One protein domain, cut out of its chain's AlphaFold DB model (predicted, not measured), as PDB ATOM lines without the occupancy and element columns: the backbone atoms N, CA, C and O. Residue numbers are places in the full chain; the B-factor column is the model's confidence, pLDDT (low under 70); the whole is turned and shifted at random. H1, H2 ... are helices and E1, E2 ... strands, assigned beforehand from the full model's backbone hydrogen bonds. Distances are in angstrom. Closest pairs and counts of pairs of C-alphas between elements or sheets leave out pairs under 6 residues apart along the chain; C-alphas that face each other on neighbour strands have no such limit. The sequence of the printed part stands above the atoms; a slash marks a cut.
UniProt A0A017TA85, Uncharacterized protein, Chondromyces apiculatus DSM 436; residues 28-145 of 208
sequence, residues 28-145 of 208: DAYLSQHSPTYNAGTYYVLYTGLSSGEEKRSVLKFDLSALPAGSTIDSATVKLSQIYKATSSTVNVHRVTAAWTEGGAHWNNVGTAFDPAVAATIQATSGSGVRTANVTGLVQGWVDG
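What this domain is: This is residues 28 to 145 of the 208 residues of an uncharacterized protein of Chondromyces apiculatus DSM 436 (UniProt A0A017TA85). A small three-stranded sheet, E1-E3-E2, with short H1 over E1, stands beside a second group of strands in which the pairs E4-E7 and E5-E6 come together through E6 and E7. H2 and the long link of residues 62 to 76 make the far end of the longest axis. The printed part has 118 residues, in the order E1 E2 E3 E4 E5 H1 E6 E7 H2; the class is mixed, with 55 residues, under half, in named elements. The three sheets are antiparallel; the whole is compact, with a radius of gyration of the C-alphas of 14.7 A, and spans 44 by 31 by 26 A.

Where its parts are: E3, residues 54 to 61, is 23.5 A long; E1 is residues 28 to 32, from C-alpha 28 at (-14.573, -54.082, 51.811), and E2 residues 49 to 51. E4, residues 77 to 85, is 21.2 A long and bends by 62 degrees at residue 82; E7, residues 127 to 134, is 21.5 A long and bends by 51 degrees at residue 130. E5 is residues 89 to 93, E6 120 to 124 and H1 107 to 110. H2, residues 136 to 143, is 10.4 A long and ends at C-alpha 143, (-19.271, -70.351, 62.736).

How they stand to each other: Inner strand E3 pairs with E1 (N 31 and O 57, 2.7 A) and, in a hairpin, with E2 (N 49 and O 56, 2.9 A). H1 is on this sheet, over E1, at a height over the sheet of 8.5 A; the closest C-alphas of E1 and H1 are those of Leu 31 and Trp 107, 5.0 A. The closest C-alphas of E2 and E5 are those of Gly 49 and Val 91, 7.6 A. E5 and E6 are antiparallel (N 91 and O 122, 2.9 A), as are E4 and E7 (N 80 and O 131, 2.8 A). The closest C-alphas of E6 and E7 are those of Ile 122 and Ala 133, 5.4 A. H2, not on the three-stranded sheet, comes to 6.7 A from E4 between the C-alphas of Thr 77 and Thr 136. In H2 every O i to N i+4 pair is within hydrogen-bond range; H1 is too short for such a pair.

The domain as a whole: The C-alphas farthest apart, of Ser 52 and Pro 68, are 44.4 A apart. The printed part has no cut; the links E1 to E2, E3 to E4 and E5 to H1 are long. Mean pLDDT of the printed part is 86.2, and residues 67 to 70 and 144 to 145 of the model are under 70.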
ATOM      1  N   ASP A  28     -13.748 -54.158  53.005       91.00
ATOM      2  CA  ASP A  28     -14.573 -54.082  51.811       91.00
ATOM      3  C   ASP A  28     -13.797 -53.608  50.586       91.00
ATOM      4  O   ASP A  28     -12.773 -52.946  50.658       91.00
ATOM      5  N   ALA A  29     -14.250 -54.032  49.414       89.31
ATOM      6  CA  ALA A  29     -13.721 -53.534  48.156       89.31
ATOM      7  C   ALA A  29     -14.760 -53.717  47.057       89.31
ATOM      8  O   ALA A  29     -15.575 -54.643  47.093       89.31
ATOM      9  N   TYR A  30     -14.693 -52.886  46.018       91.69
ATOM     10  CA  TYR A  30     -15.340 -53.210  44.753       91.69
ATOM     11  C   TYR A  30     -14.314 -53.611  43.692       91.69
ATOM     12  O   TYR A  30     -13.196 -53.109  43.620       91.69
ATOM     13  N   LEU A  31     -14.731 -54.538  42.846       93.56
ATOM     14  CA  LEU A  31     -13.979 -55.126  41.758       93.56
ATOM     15  C   LEU A  31     -14.580 -54.609  40.454       93.56
ATOM     16  O   LEU A  31     -15.803 -54.543  40.318       93.56
ATOM     17  N   SER A  32     -13.730 -54.265  39.493       92.94
ATOM     18  CA  SER A  32     -14.145 -53.783  38.178       92.94
ATOM     19  C   SER A  32     -13.582 -54.685  37.093       92.94
ATOM     20  O   SER A  32     -12.365 -54.809  36.974       92.94
ATOM     21  N   GLN A  33     -14.448 -55.272  36.270       94.19
ATOM     22  CA  GLN A  33     -14.022 -56.058  35.112       94.19
ATOM     23  C   GLN A  33     -13.248 -55.210  34.092       94.19
ATOM     24  O   GLN A  33     -12.299 -55.698  33.483       94.19
ATOM     25  N   HIS A  34     -13.620 -53.935  33.935       93.38
ATOM     26  CA  HIS A  34     -12.933 -52.996  33.044       93.38
ATOM     27  C   HIS A  34     -11.514 -52.662  33.521       93.38
ATOM     28  O   HIS A  34     -10.612 -52.448  32.714       93.38
ATOM     29  N   SER A  35     -11.300 -52.649  34.839       91.81
ATOM     30  CA  SER A  35     -10.008 -52.337  35.451       91.81
ATOM     31  C   SER A  35      -9.556 -53.508  36.330       91.81
ATOM     32  O   SER A  35      -9.604 -53.413  37.557       91.81
ATOM     33  N   PRO A  36      -9.125 -54.636  35.737       91.69
ATOM     34  CA  PRO A  36      -9.105 -55.918  36.437       91.69
ATOM     35  C   PRO A  36      -8.015 -56.079  37.512       91.69
ATOM     36  O   PRO A  36      -8.067 -57.003  38.331       91.69
ATOM     37  N   THR A  37      -7.031 -55.181  37.522       91.81
ATOM     38  CA  THR A  37      -5.962 -55.087  38.528       91.81
ATOM     39  C   THR A  37      -6.144 -53.899  39.472       91.81
ATOM     40  O   THR A  37      -5.301 -53.674  40.334       91.81
ATOM     41  N   TYR A  38      -7.205 -53.105  39.298       86.88
ATOM     42  CA  TYR A  38      -7.492 -51.982  40.180       86.88
ATOM     43  C   TYR A  38      -8.004 -52.505  41.522       86.88
ATOM     44  O   TYR A  38      -8.984 -53.249  41.570       86.88
ATOM     45  N   ASN A  39      -7.331 -52.098  42.593       85.25
ATOM     46  CA  ASN A  39      -7.800 -52.287  43.953       85.25
ATOM     47  C   ASN A  39      -8.571 -51.039  44.387       85.25
ATOM     48  O   ASN A  39      -8.065 -49.921  44.278       85.25
ATOM     49  N   ALA A  40      -9.789 -51.244  44.875       76.81
ATOM     50  CA  ALA A  40     -10.661 -50.168  45.320       76.81
ATOM     51  C   ALA A  40     -10.912 -50.177  46.832       76.81
ATOM     52  O   ALA A  40     -11.902 -49.594  47.262       76.81
ATOM     53  N   GLY A  41     -10.051 -50.825  47.628       74.56
ATOM     54  CA  GLY A  41     -10.266 -50.998  49.071       74.56
ATOM     55  C   GLY A  41     -10.296 -49.693  49.872       74.56
ATOM     56  O   GLY A  41     -10.756 -49.659  50.996       74.56
ATOM     57  N   THR A  42      -9.838 -48.578  49.300       77.19
ATOM     58  CA  THR A  42      -9.915 -47.249  49.935       77.19
ATOM     59  C   THR A  42     -11.079 -46.397  49.425       77.19
ATOM     60  O   THR A  42     -11.218 -45.233  49.808       77.19
ATOM     61  N   TYR A  43     -11.899 -46.926  48.511       80.50
ATOM     62  CA  TYR A  43     -12.961 -46.162  47.871       80.50
ATOM     63  C   TYR A  43     -14.230 -46.169  48.726       80.50
ATOM     64  O   TYR A  43     -14.775 -47.214  49.042       80.50
ATOM     65  N   TYR A  44     -14.766 -44.988  49.029       79.50
ATOM     66  CA  TYR A  44     -15.886 -44.807  49.966       79.50
ATOM     67  C   TYR A  44     -17.260 -45.300  49.459       79.50
ATOM     68  O   TYR A  44     -18.270 -45.112  50.140       79.50
ATOM     69  N   VAL A  45     -17.334 -45.877  48.252       86.50
ATOM     70  CA  VAL A  45     -18.572 -46.390  47.643       86.50
ATOM     71  C   VAL A  45     -18.339 -47.758  47.021       86.50
ATOM     72  O   VAL A  45     -17.400 -47.963  46.255       86.50
ATOM     73  N   LEU A  46     -19.284 -48.658  47.262       91.12
ATOM     74  CA  LEU A  46     -19.334 -49.974  46.649       91.12
ATOM     75  C   LEU A  46     -20.232 -49.981  45.409       91.12
ATOM     76  O   LEU A  46     -21.347 -49.452  45.417       91.12
ATOM     77  N   TYR A  47     -19.752 -50.621  44.342       91.88
ATOM     78  CA  TYR A  47     -20.497 -50.808  43.100       91.88
ATOM     79  C   TYR A  47     -20.773 -52.287  42.842       91.88
ATOM     80  O   TYR A  47     -19.887 -53.136  42.952       91.88
ATOM     81  N   THR A  48     -22.002 -52.587  42.427       92.62
ATOM     82  CA  THR A  48     -22.414 -53.930  42.020       92.62
ATOM     83  C   THR A  48     -23.330 -53.880  40.800       92.62
ATOM     84  O   THR A  48     -24.154 -52.968  40.662       92.62
ATOM     85  N   GLY A  49     -23.193 -54.872  39.925       91.19
ATOM     86  CA  GLY A  49     -24.014 -55.058  38.736       91.19
ATOM     87  C   GLY A  49     -23.312 -54.694  37.430       91.19
ATOM     88  O   GLY A  49     -22.140 -54.323  37.395       91.19
ATOM     89  N   LEU A  50     -24.069 -54.822  36.344       90.19
ATOM     90  CA  LEU A  50     -23.612 -54.578  34.982       90.19
ATOM     91  C   LEU A  50     -23.922 -53.136  34.562       90.19
ATOM     92  O   LEU A  50     -25.064 -52.683  34.677       90.19
ATOM     93  N   SER A  51     -22.925 -52.423  34.042       82.88
ATOM     94  CA  SER A  51     -23.087 -51.085  33.467       82.88
ATOM     95  C   SER A  51     -22.326 -51.006  32.149       82.88
ATOM     96  O   SER A  51     -21.126 -51.241  32.123       82.88
ATOM     97  N   SER A  52     -23.022 -50.722  31.046       82.56
ATOM     98  CA  SER A  52     -22.419 -50.592  29.706       82.56
ATOM     99  C   SER A  52     -21.549 -51.783  29.262       82.56
ATOM    100  O   SER A  52     -20.591 -51.606  28.519       82.56
ATOM    101  N   GLY A  53     -21.884 -53.004  29.700       82.88
ATOM    102  CA  GLY A  53     -21.116 -54.219  29.397       82.88
ATOM    103  C   GLY A  53     -19.969 -54.510  30.370       82.88
ATOM    104  O   GLY A  53     -19.338 -55.553  30.252       82.88
ATOM    105  N   GLU A  54     -19.737 -53.641  31.352       87.56
ATOM    106  CA  GLU A  54     -18.732 -53.819  32.395       87.56
ATOM    107  C   GLU A  54     -19.387 -54.289  33.687       87.56
ATOM    108  O   GLU A  54     -20.287 -53.636  34.232       87.56
ATOM    109  N   GLU A  55     -18.933 -55.427  34.194       93.44
ATOM    110  CA  GLU A  55     -19.406 -55.940  35.467       93.44
ATOM    111  C   GLU A  55     -18.598 -55.369  36.638       93.44
ATOM    112  O   GLU A  55     -17.363 -55.317  36.621       93.44
ATOM    113  N   LYS A  56     -19.315 -54.954  37.682       93.38
ATOM    114  CA  LYS A  56     -18.747 -54.586  38.978       93.38
ATOM    115  C   LYS A  56     -19.305 -55.500  40.055       93.38
ATOM    116  O   LYS A  56     -20.485 -55.853  40.030       93.38
ATOM    117  N   ARG A  57     -18.460 -55.870  41.010       94.62
ATOM    118  CA  ARG A  57     -18.826 -56.709  42.158       94.62
ATOM    119  C   ARG A  57     -18.293 -56.069  43.420       94.62
ATOM    120  O   ARG A  57     -17.222 -55.484  43.388       94.62
ATOM    121  N   SER A  58     -19.020 -56.176  44.520       94.44
ATOM    122  CA  SER A  58     -18.529 -55.747  45.830       94.44
ATOM    123  C   SER A  58     -18.247 -56.977  46.677       94.44
ATOM    124  O   SER A  58     -19.032 -57.925  46.650       94.44
ATOM    125  N   VAL A  59     -17.143 -56.954  47.410       93.06
ATOM    126  CA  VAL A  59     -16.773 -57.971  48.391       93.06
ATOM    127  C   VAL A  59     -16.785 -57.338  49.772       93.06
ATOM    128  O   VAL A  59     -16.378 -56.193  49.940       93.06
ATOM    129  N   LEU A  60     -17.322 -58.080  50.731       92.19
ATOM    130  CA  LEU A  60     -17.498 -57.667  52.115       92.19
ATOM    131  C   LEU A  60     -16.971 -58.793  52.992       92.19
ATOM    132  O   LEU A  60     -17.307 -59.958  52.756       92.19
ATOM    133  N   LYS A  61     -16.173 -58.456  53.993       87.31
ATOM    134  CA  LYS A  61     -15.674 -59.388  54.997       87.31
ATOM    135  C   LYS A  61     -16.013 -58.837  56.367       87.31
ATOM    136  O   LYS A  61     -15.826 -57.655  56.632       87.31
ATOM    137  N   PHE A  62     -16.527 -59.714  57.215       84.88
ATOM    138  CA  PHE A  62     -16.937 -59.386  58.569       84.88
ATOM    139  C   PHE A  62     -16.063 -60.164  59.538       84.88
ATOM    140  O   PHE A  62     -15.842 -61.361  59.340       84.88
ATOM    141  N   ASP A  63     -15.583 -59.492  60.579       82.44
ATOM    142  CA  ASP A  63     -14.913 -60.180  61.674       82.44
ATOM    143  C   ASP A  63     -15.953 -60.872  62.564       82.44
ATOM    144  O   ASP A  63     -16.829 -60.232  63.149       82.44
ATOM    145  N   LEU A  64     -15.856 -62.198  62.641       77.69
ATOM    146  CA  LEU A  64     -16.708 -63.054  63.464       77.69
ATOM    147  C   LEU A  64     -15.950 -63.668  64.645       77.69
ATOM    148  O   LEU A  64     -16.494 -64.533  65.323       77.69
ATOM    149  N   SER A  65     -14.723 -63.219  64.929       73.56
ATOM    150  CA  SER A  65     -13.872 -63.738  66.010       73.56
ATOM    151  C   SER A  65     -14.498 -63.628  67.406       73.56
ATOM    152  O   SER A  65     -14.130 -64.366  68.319       73.56
ATOM    153  N   ALA A  66     -15.477 -62.734  67.572       73.81
ATOM    154  CA  ALA A  66     -16.262 -62.599  68.794       73.81
ATOM    155  C   ALA A  66     -17.258 -63.754  69.023       73.81
ATOM    156  O   ALA A  66     -17.741 -63.921  70.144       73.81
ATOM    157  N   LEU A  67     -17.590 -64.530  67.986       68.00
ATOM    158  CA  LEU A  67     -18.476 -65.687  68.082       68.00
ATOM    159  C   LEU A  67     -17.652 -66.940  68.426       68.00
ATOM    160  O   LEU A  67     -16.740 -67.290  67.677       68.00
ATOM    161  N   PRO A  68     -17.954 -67.645  69.533       66.81
ATOM    162  CA  PRO A  68     -17.336 -68.936  69.809       66.81
ATOM    163  C   PRO A  68     -17.598 -69.934  68.676       66.81
ATOM    164  O   PRO A  68     -18.700 -69.966  68.122       66.81
ATOM    165  N   ALA A  69     -16.616 -70.783  68.375       60.66
ATOM    166  CA  ALA A  69     -16.780 -71.854  67.393       60.66
ATOM    167  C   ALA A  69     -17.929 -72.796  67.792       60.66
ATOM    168  O   ALA A  69     -18.074 -73.136  68.971       60.66
ATOM    169  N   GLY A  70     -18.748 -73.189  66.814       58.50
ATOM    170  CA  GLY A  70     -19.932 -74.026  67.032       58.50
ATOM    171  C   GLY A  70     -21.101 -73.312  67.722       58.50
ATOM    172  O   GLY A  70     -21.998 -73.973  68.247       58.50
ATOM    173  N   SER A  71     -21.107 -71.974  67.771       73.62
ATOM    174  CA  SER A  71     -22.288 -71.243  68.244       73.62
ATOM    175  C   SER A  71     -23.458 -71.437  67.283       73.62
ATOM    176  O   SER A  71     -23.329 -71.270  66.071       73.62
ATOM    177  N   THR A  72     -24.638 -71.708  67.832       79.12
ATOM    178  CA  THR A  72     -25.882 -71.637  67.063       79.12
ATOM    179  C   THR A  72     -26.221 -70.177  66.777       79.12
ATOM    180  O   THR A  72     -26.286 -69.346  67.684       79.12
ATOM    181  N   ILE A  73     -26.438 -69.862  65.505       81.12
ATOM    182  CA  ILE A  73     -26.781 -68.536  65.009       81.12
ATOM    183  C   ILE A  73     -28.295 -68.454  64.847       81.12
ATOM    184  O   ILE A  73     -28.855 -68.878  63.839       81.12
ATOM    185  N   ASP A  74     -28.965 -67.849  65.828       78.12
ATOM    186  CA  ASP A  74     -30.418 -67.641  65.776       78.12
ATOM    187  C   ASP A  74     -30.824 -66.740  64.600       78.12
ATOM    188  O   ASP A  74     -31.829 -66.966  63.920       78.12
ATOM    189  N   SER A  75     -30.043 -65.684  64.349       79.94
ATOM    190  CA  SER A  75     -30.260 -64.795  63.210       79.94
ATOM    191  C   SER A  75     -29.004 -64.020  62.818       79.94
ATOM    192  O   SER A  75     -28.269 -63.534  63.675       79.94
ATOM    193  N   ALA A  76     -28.803 -63.837  61.513       85.06
ATOM    194  CA  ALA A  76     -27.844 -62.889  60.968       85.06
ATOM    195  C   ALA A  76     -28.455 -62.154  59.771       85.06
ATOM    196  O   ALA A  76     -29.061 -62.747  58.877       85.06
ATOM    197  N   THR A  77     -28.318 -60.831  59.753       88.50
ATOM    198  CA  THR A  77     -28.840 -59.977  58.681       88.50
ATOM    199  C   THR A  77     -27.771 -58.987  58.266       88.50
ATOM    200  O   THR A  77     -27.310 -58.192  59.084       88.50
ATOM    201  N   VAL A  78     -27.418 -58.988  56.982       89.25
ATOM    202  CA  VAL A  78     -26.578 -57.933  56.414       89.25
ATOM    203  C   VAL A  78     -27.446 -56.714  56.122       89.25
ATOM    204  O   VAL A  78     -28.570 -56.846  55.627       89.25
ATOM    205  N   LYS A  79     -26.937 -55.521  56.433       92.19
ATOM    206  CA  LYS A  79     -27.616 -54.241  56.215       92.19
ATOM    207  C   LYS A  79     -26.686 -53.304  55.452       92.19
ATOM    208  O   LYS A  79     -25.634 -52.941  55.961       92.19
ATOM    209  N   LEU A  80     -27.093 -52.889  54.258       91.62
ATOM    210  CA  LEU A  80     -26.331 -51.993  53.387       91.62
ATOM    211  C   LEU A  80     -27.107 -50.699  53.143       91.62
ATOM    212  O   LEU A  80     -28.330 -50.713  52.990       91.62
ATOM    213  N   SER A  81     -26.398 -49.574  53.086       93.81
ATOM    214  CA  SER A  81     -26.983 -48.285  52.713       93.81
ATOM    215  C   SER A  81     -26.838 -48.075  51.208       93.81
ATOM    216  O   SER A  81     -25.740 -47.859  50.702       93.81
ATOM    217  N   GLN A  82     -27.944 -48.155  50.473       93.94
ATOM    218  CA  GLN A  82     -27.956 -47.873  49.044       93.94
ATOM    219  C   GLN A  82     -27.980 -46.361  48.822       93.94
ATOM    220  O   GLN A  82     -28.974 -45.698  49.129       93.94
ATOM    221  N   ILE A  83     -26.908 -45.834  48.230       94.31
ATOM    222  CA  ILE A  83     -26.803 -44.411  47.881       94.31
ATOM    223  C   ILE A  83     -27.799 -44.061  46.775       94.31
ATOM    224  O   ILE A  83     -28.536 -43.086  46.891       94.31
ATOM    225  N   TYR A  84     -27.842 -44.860  45.706       92.69
ATOM    226  CA  TYR A  84     -28.730 -44.615  44.576       92.69
ATOM    227  C   TYR A  84     -28.899 -45.855  43.691       92.69
ATOM    228  O   TYR A  84     -27.953 -46.609  43.464       92.69
ATOM    229  N   LYS A  85     -30.099 -46.027  43.132       93.62
ATOM    230  CA  LYS A  85     -30.402 -46.965  42.047       93.62
ATOM    231  C   LYS A  85     -31.467 -46.358  41.134       93.62
ATOM    232  O   LYS A  85     -32.519 -45.955  41.619       93.62
ATOM    233  N   ALA A  86     -31.226 -46.330  39.825       93.00
ATOM    234  CA  ALA A  86     -32.193 -45.785  38.865       93.00
ATOM    235  C   ALA A  86     -33.417 -46.702  38.682       93.00
ATOM    236  O   ALA A  86     -34.557 -46.259  38.782       93.00
ATOM    237  N   THR A  87     -33.175 -47.994  38.466       93.44
ATOM    238  CA  THR A  87     -34.216 -48.997  38.203       93.44
ATOM    239  C   THR A  87     -34.046 -50.166  39.153       93.44
ATOM    240  O   THR A  87     -32.925 -50.636  39.345       93.44
ATOM    241  N   SER A  88     -35.147 -50.634  39.741       94.94
ATOM    242  CA  SER A  88     -35.115 -51.755  40.677       94.94
ATOM    243  C   SER A  88     -34.462 -52.989  40.055       94.94
ATOM    244  O   SER A  88     -34.720 -53.322  38.899       94.94
ATOM    245  N   SER A  89     -33.621 -53.675  40.823       94.75
ATOM    246  CA  SER A  89     -33.014 -54.935  40.406       94.75
ATOM    247  C   SER A  89     -32.735 -55.831  41.601       94.75
ATOM    248  O   SER A  89     -32.662 -55.383  42.745       94.75
ATOM    249  N   THR A  90     -32.499 -57.100  41.316       95.12
ATOM    250  CA  THR A  90     -32.071 -58.073  42.312       95.12
ATOM    251  C   THR A  90     -30.547 -58.149  42.350       95.12
ATOM    252  O   THR A  90     -29.899 -58.142  41.305       95.12
ATOM    253  N   VAL A  91     -29.975 -58.186  43.553       94.81
ATOM    254  CA  VAL A  91     -28.549 -58.436  43.786       94.81
ATOM    255  C   VAL A  91     -28.429 -59.765  44.516       94.81
ATOM    256  O   VAL A  91     -28.999 -59.934  45.596       94.81
ATOM    257  N   ASN A  92     -27.697 -60.705  43.929       94.69
ATOM    258  CA  ASN A  92     -27.410 -61.987  44.561       94.69
ATOM    259  C   ASN A  92     -26.169 -61.862  45.442       94.69
ATOM    260  O   ASN A  92     -25.180 -61.237  45.058       94.69
ATOM    261  N   VAL A  93     -26.243 -62.454  46.627       92.38
ATOM    262  CA  VAL A  93     -25.138 -62.548  47.576       92.38
ATOM    263  C   VAL A  93     -24.540 -63.940  47.456       92.38
ATOM    264  O   VAL A  93     -25.261 -64.937  47.506       92.38
ATOM    265  N   HIS A  94     -23.221 -63.984  47.314       90.38
ATOM    266  CA  HIS A  94     -22.444 -65.204  47.159       90.38
ATOM    267  C   HIS A  94     -21.321 -65.238  48.189       90.38
ATOM    268  O   HIS A  94     -20.810 -64.192  48.599       90.38
ATOM    269  N   ARG A  95     -20.919 -66.446  48.587       87.56
ATOM    270  CA  ARG A  95     -19.775 -66.653  49.477       87.56
ATOM    271  C   ARG A  95     -18.483 -66.520  48.685       87.56
ATOM    272  O   ARG A  95     -18.305 -67.223  47.693       87.56
ATOM    273  N   VAL A  96     -17.571 -65.662  49.128       84.44
ATOM    274  CA  VAL A  96     -16.217 -65.592  48.559       84.44
ATOM    275  C   VAL A  96     -15.424 -66.820  49.012       84.44
ATOM    276  O   VAL A  96     -15.446 -67.168  50.190       84.44
ATOM    277  N   THR A  97     -14.740 -67.489  48.084       82.56
ATOM    278  CA  THR A  97     -14.008 -68.744  48.341       82.56
ATOM    279  C   THR A  97     -12.489 -68.574  48.363       82.56
ATOM    280  O   THR A  97     -11.789 -69.466  48.839       82.56
ATOM    281  N   ALA A  98     -11.968 -67.438  47.890       78.31
ATOM    282  CA  ALA A  98     -10.555 -67.081  48.006       78.31
ATOM    283  C   ALA A  98     -10.297 -66.179  49.218       78.31
ATOM    284  O   ALA A  98     -11.095 -65.299  49.535       78.31
ATOM    285  N   ALA A  99      -9.139 -66.349  49.856       81.00
ATOM    286  CA  ALA A  99      -8.655 -65.388  50.836       81.00
ATOM    287  C   ALA A  99      -8.311 -64.058  50.147       81.00
ATOM    288  O   ALA A  99      -7.708 -64.040  49.072       81.00
ATOM    289  N   TRP A 100      -8.670 -62.946  50.781       83.00
ATOM    290  CA  TRP A 100      -8.368 -61.606  50.290       83.00
ATOM    291  C   TRP A 100      -8.187 -60.627  51.445       83.00
ATOM    292  O   TRP A 100      -8.601 -60.894  52.578       83.00
ATOM    293  N   THR A 101      -7.548 -59.507  51.121       87.50
ATOM    294  CA  THR A 101      -7.442 -58.335  51.987       87.50
ATOM    295  C   THR A 101      -7.985 -57.110  51.266       87.50
ATOM    296  O   THR A 101      -7.936 -57.052  50.032       87.50
ATOM    297  N   GLU A 102      -8.469 -56.121  52.010       85.25
ATOM    298  CA  GLU A 102      -8.996 -54.856  51.489       85.25
ATOM    299  C   GLU A 102      -8.060 -54.222  50.451       85.25
ATOM    300  O   GLU A 102      -8.472 -53.938  49.328       85.25
ATOM    301  N   GLY A 103      -6.766 -54.114  50.770       86.00
ATOM    302  CA  GLY A 103      -5.740 -53.568  49.871       86.00
ATOM    303  C   GLY A 103      -5.247 -54.520  48.770       86.00
ATOM    304  O   GLY A 103      -4.443 -54.115  47.932       86.00
ATOM    305  N   GLY A 104      -5.691 -55.780  48.770       86.06
ATOM    306  CA  GLY A 104      -5.273 -56.814  47.817       86.06
ATOM    307  C   GLY A 104      -6.367 -57.285  46.856       86.06
ATOM    308  O   GLY A 104      -6.055 -57.908  45.843       86.06
ATOM    309  N   ALA A 105      -7.643 -57.016  47.135       88.94
ATOM    310  CA  ALA A 105      -8.753 -57.478  46.306       88.94
ATOM    311  C   ALA A 105      -8.823 -56.740  44.957       88.94
ATOM    312  O   ALA A 105      -8.836 -55.512  44.900       88.94
ATOM    313  N   HIS A 106      -8.891 -57.488  43.858       92.31
ATOM    314  CA  HIS A 106      -9.116 -56.971  42.509       92.31
ATOM    315  C   HIS A 106      -9.852 -58.021  41.654       92.31
ATOM    316  O   HIS A 106     -10.128 -59.141  42.085       92.31
ATOM    317  N   TRP A 107     -10.233 -57.683  40.422       94.62
ATOM    318  CA  TRP A 107     -11.031 -58.599  39.596       94.62
ATOM    319  C   TRP A 107     -10.313 -59.929  39.331       94.62
ATOM    320  O   TRP A 107     -10.909 -60.991  39.483       94.62
ATOM    321  N   ASN A 108      -9.024 -59.884  38.982       92.25
ATOM    322  CA  ASN A 108      -8.285 -61.091  38.601       92.25
ATOM    323  C   ASN A 108      -8.094 -62.128  39.725       92.25
ATOM    324  O   ASN A 108      -7.860 -63.286  39.397       92.25
ATOM    325  N   ASN A 109      -8.151 -61.752  41.012       85.12
ATOM    326  CA  ASN A 109      -7.934 -62.699  42.117       85.12
ATOM    327  C   ASN A 109      -9.228 -63.122  42.826       85.12
ATOM    328  O   ASN A 109      -9.349 -64.281  43.207       85.12
ATOM    329  N   VAL A 110     -10.197 -62.215  42.980       91.06
ATOM    330  CA  VAL A 110     -11.436 -62.490  43.727       91.06
ATOM    331  C   VAL A 110     -12.671 -62.473  42.829       91.06
ATOM    332  O   VAL A 110     -13.676 -63.098  43.151       91.06
ATOM    333  N   GLY A 111     -12.602 -61.813  41.668       88.00
ATOM    334  CA  GLY A 111     -13.755 -61.564  40.803       88.00
ATOM    335  C   GLY A 111     -14.540 -62.821  40.452       88.00
ATOM    336  O   GLY A 111     -15.761 -62.761  40.433       88.00
ATOM    337  N   THR A 112     -13.876 -63.957  40.243       88.94
ATOM    338  CA  THR A 112     -14.492 -65.260  39.928       88.94
ATOM    339  C   THR A 112     -14.423 -66.277  41.073       88.94
ATOM    340  O   THR A 112     -14.936 -67.383  40.930       88.94
ATOM    341  N   ALA A 113     -13.822 -65.915  42.209       85.00
ATOM    342  CA  ALA A 113     -13.589 -66.808  43.340       85.00
ATOM    343  C   ALA A 113     -14.736 -66.740  44.359       85.00
ATOM    344  O   ALA A 113     -14.575 -66.259  45.484       85.00
ATOM    345  N   PHE A 114     -15.914 -67.200  43.950       82.12
ATOM    346  CA  PHE A 114     -17.093 -67.292  44.806       82.12
ATOM    347  C   PHE A 114     -17.901 -68.554  44.494       82.12
ATOM    348  O   PHE A 114     -17.798 -69.124  43.408       82.12
ATOM    349  N   ASP A 115     -18.703 -68.984  45.460       82.38
ATOM    350  CA  ASP A 115     -19.629 -70.099  45.294       82.38
ATOM    351  C   ASP A 115     -20.782 -69.694  44.351       82.38
ATOM    352  O   ASP A 115     -21.460 -68.693  44.619       82.38
ATOM    353  N   PRO A 116     -21.035 -70.431  43.251       80.19
ATOM    354  CA  PRO A 116     -22.151 -70.133  42.358       80.19
ATOM    355  C   PRO A 116     -23.526 -70.230  43.039       80.19
ATOM    356  O   PRO A 116     -24.482 -69.633  42.536       80.19
ATOM    357  N   ALA A 117     -23.653 -70.939  44.167       81.62
ATOM    358  CA  ALA A 117     -24.878 -70.970  44.952       81.62
ATOM    359  C   ALA A 117     -25.227 -69.571  45.489       81.62
ATOM    360  O   ALA A 117     -24.388 -68.843  46.023       81.62
ATOM    361  N   VAL A 118     -26.497 -69.183  45.349       84.75
ATOM    362  CA  VAL A 118     -27.002 -67.918  45.894       84.75
ATOM    363  C   VAL A 118     -27.264 -68.112  47.385       84.75
ATOM    364  O   VAL A 118     -28.200 -68.810  47.763       84.75
ATOM    365  N   ALA A 119     -26.449 -67.477  48.227       81.81
ATOM    366  CA  ALA A 119     -26.575 -67.563  49.681       81.81
ATOM    367  C   ALA A 119     -27.697 -66.663  50.218       81.81
ATOM    368  O   ALA A 119     -28.367 -67.001  51.190       81.81
ATOM    369  N   ALA A 120     -27.900 -65.503  49.588       88.50
ATOM    370  CA  ALA A 120     -28.983 -64.590  49.921       88.50
ATOM    371  C   ALA A 120     -29.308 -63.657  48.751       88.50
ATOM    372  O   ALA A 120     -28.579 -63.571  47.760       88.50
ATOM    373  N   THR A 121     -30.395 -62.903  48.887       92.38
ATOM    374  CA  THR A 121     -30.847 -61.970  47.857       92.38
ATOM    375  C   THR A 121     -31.183 -60.616  48.461       92.38
ATOM    376  O   THR A 121     -31.964 -60.521  49.405       92.38
ATOM    377  N   ILE A 122     -30.632 -59.556  47.873       94.81
ATOM    378  CA  ILE A 122     -30.929 -58.167  48.216       94.81
ATOM    379  C   ILE A 122     -31.812 -57.561  47.122       94.81
ATOM    380  O   ILE A 122     -31.463 -57.562  45.939       94.81
ATOM    381  N   GLN A 123     -32.951 -56.995  47.518       96.12
ATOM    382  CA  GLN A 123     -33.837 -56.267  46.607       96.12
ATOM    383  C   GLN A 123     -33.415 -54.798  46.524       96.12
ATOM    384  O   GLN A 123     -33.783 -53.993  47.377       96.12
ATOM    385  N   ALA A 124     -32.644 -54.433  45.499       93.81
ATOM    386  CA  ALA A 124     -32.216 -53.057  45.271       93.81
ATOM    387  C   ALA A 124     -33.337 -52.268  44.582       93.81
ATOM    388  O   ALA A 124     -33.398 -52.209  43.355       93.81
ATOM    389  N   THR A 125     -34.251 -51.682  45.359       95.88
ATOM    390  CA  THR A 125     -35.344 -50.857  44.818       95.88
ATOM    391  C   THR A 125     -34.844 -49.489  44.352       95.88
ATOM    392  O   THR A 125     -33.837 -48.988  44.859       95.88
ATOM    393  N   SER A 126     -35.523 -48.879  43.378       96.19
ATOM    394  CA  SER A 126     -35.187 -47.543  42.861       96.19
ATOM    395  C   SER A 126     -35.116 -46.478  43.964       96.19
ATOM    396  O   SER A 126     -35.916 -46.493  44.899       96.19
ATOM    397  N   GLY A 127     -34.198 -45.523  43.825       95.19
ATOM    398  CA  GLY A 127     -33.937 -44.464  44.800       95.19
ATOM    399  C   GLY A 127     -32.794 -44.806  45.757       95.19
ATOM    400  O   GLY A 127     -31.874 -45.545  45.404       95.19
ATOM    401  N   SER A 128     -32.830 -44.243  46.959       95.00
ATOM    402  CA  SER A 128     -31.885 -44.515  48.044       95.00
ATOM    403  C   SER A 128     -32.575 -45.272  49.180       95.00
ATOM    404  O   SER A 128     -33.803 -45.385  49.221       95.00
ATOM    405  N   GLY A 129     -31.793 -45.825  50.103       93.69
ATOM    406  CA  GLY A 129     -32.326 -46.393  51.336       93.69
ATOM    407  C   GLY A 129     -31.587 -47.626  51.818       93.69
ATOM    408  O   GLY A 129     -30.697 -48.161  51.164       93.69
ATOM    409  N   VAL A 130     -31.982 -48.097  52.992       94.00
ATOM    410  CA  VAL A 130     -31.420 -49.317  53.563       94.00
ATOM    411  C   VAL A 130     -31.916 -50.536  52.791       94.00
ATOM    412  O   VAL A 130     -33.096 -50.637  52.441       94.00
ATOM    413  N   ARG A 131     -31.002 -51.476  52.563       94.00
ATOM    414  CA  ARG A 131     -31.254 -52.792  51.988       94.00
ATOM    415  C   ARG A 131     -30.762 -53.858  52.951       94.00
ATOM    416  O   ARG A 131     -29.719 -53.687  53.577       94.00
ATOM    417  N   THR A 132     -31.517 -54.938  53.076       92.12
ATOM    418  CA  THR A 132     -31.185 -56.041  53.975       92.12
ATOM    419  C   THR A 132     -31.297 -57.376  53.263       92.12
ATOM    420  O   THR A 132     -32.054 -57.514  52.299       92.12
ATOM    421  N   ALA A 133     -30.548 -58.356  53.752       90.50
ATOM    422  CA  ALA A 133     -30.721 -59.754  53.396       90.50
ATOM    423  C   ALA A 133     -30.438 -60.639  54.611       90.50
ATOM    424  O   ALA A 133     -29.536 -60.354  55.401       90.50
ATOM    425  N   ASN A 134     -31.223 -61.706  54.750       87.38
ATOM    426  CA  ASN A 134     -30.961 -62.747  55.732       87.38
ATOM    427  C   ASN A 134     -29.744 -63.554  55.265       87.38
ATOM    428  O   ASN A 134     -29.738 -64.058  54.145       87.38
ATOM    429  N   VAL A 135     -28.732 -63.640  56.122       87.50
ATOM    430  CA  VAL A 135     -27.493 -64.395  55.896       87.50
ATOM    431  C   VAL A 135     -27.251 -65.395  57.028       87.50
ATOM    432  O   VAL A 135     -26.125 -65.837  57.218       87.50
ATOM    433  N   THR A 136     -28.293 -65.762  57.785       81.81
ATOM    434  CA  THR A 136     -28.196 -66.683  58.928       81.81
ATOM    435  C   THR A 136     -27.508 -67.981  58.533       81.81
ATOM    436  O   THR A 136     -26.540 -68.355  59.178       81.81
ATOM    437  N   GLY A 137     -27.939 -68.624  57.442       79.12
ATOM    438  CA  GLY A 137     -27.330 -69.878  56.983       79.12
ATOM    439  C   GLY A 137     -25.860 -69.730  56.577       79.12
ATOM    440  O   GLY A 137     -25.059 -70.613  56.855       79.12
ATOM    441  N   LEU A 138     -25.490 -68.589  55.987       81.12
ATOM    442  CA  LEU A 138     -24.109 -68.301  55.594       81.12
ATOM    443  C   LEU A 138     -23.205 -68.099  56.821       81.12
ATOM    444  O   LEU A 138     -22.112 -68.648  56.881       81.12
ATOM    445  N   VAL A 139     -23.680 -67.343  57.816       80.19
ATOM    446  CA  VAL A 139     -22.944 -67.109  59.068       80.19
ATOM    447  C   VAL A 139     -22.880 -68.374  59.918       80.19
ATOM    448  O   VAL A 139     -21.835 -68.640  60.503       80.19
ATOM    449  N   GLN A 140     -23.953 -69.170  59.949       79.25
ATOM    450  CA  GLN A 140     -23.959 -70.483  60.594       79.25
ATOM    451  C   GLN A 140     -22.875 -71.377  59.991       79.25
ATOM    452  O   GLN A 140     -22.039 -71.874  60.734       79.25
ATOM    453  N   GLY A 141     -22.801 -71.471  58.655       71.06
ATOM    454  CA  GLY A 141     -21.734 -72.203  57.969       71.06
ATOM    455  C   GLY A 141     -20.340 -71.753  58.407       71.06
ATOM    456  O   GLY A 141     -19.514 -72.583  58.772       71.06
ATOM    457  N   TRP A 142     -20.083 -70.443  58.461       73.50
ATOM    458  CA  TRP A 142     -18.794 -69.904  58.913       73.50
ATOM    459  C   TRP A 142     -18.464 -70.217  60.381       73.50
ATOM    460  O   TRP A 142     -17.310 -70.502  60.692       73.50
ATOM    461  N   VAL A 143     -19.450 -70.158  61.282       70.38
ATOM    462  CA  VAL A 143     -19.271 -70.351  62.736       70.38
ATOM    463  C   VAL A 143     -19.176 -71.820  63.130       70.38
ATOM    464  O   VAL A 143     -18.423 -72.158  64.048       70.38
ATOM    465  N   ASP A 144     -19.861 -72.691  62.397       64.94
ATOM    466  CA  ASP A 144     -19.666 -74.141  62.465       64.94
ATOM    467  C   ASP A 144     -18.277 -74.553  61.958       64.94
ATOM    468  O   ASP A 144     -17.934 -75.728  61.988       64.94
ATOM    469  N   GLY A 145     -17.460 -73.582  61.530       53.72
ATOM    470  CA  GLY A 145     -16.099 -73.802  61.084       53.72
ATOM    471  C   GLY A 145     -16.064 -74.375  59.684       53.72
ATOM    472  O   GLY A 145     -15.252 -75.262  59.456       53.72
TER     473      GLY A 145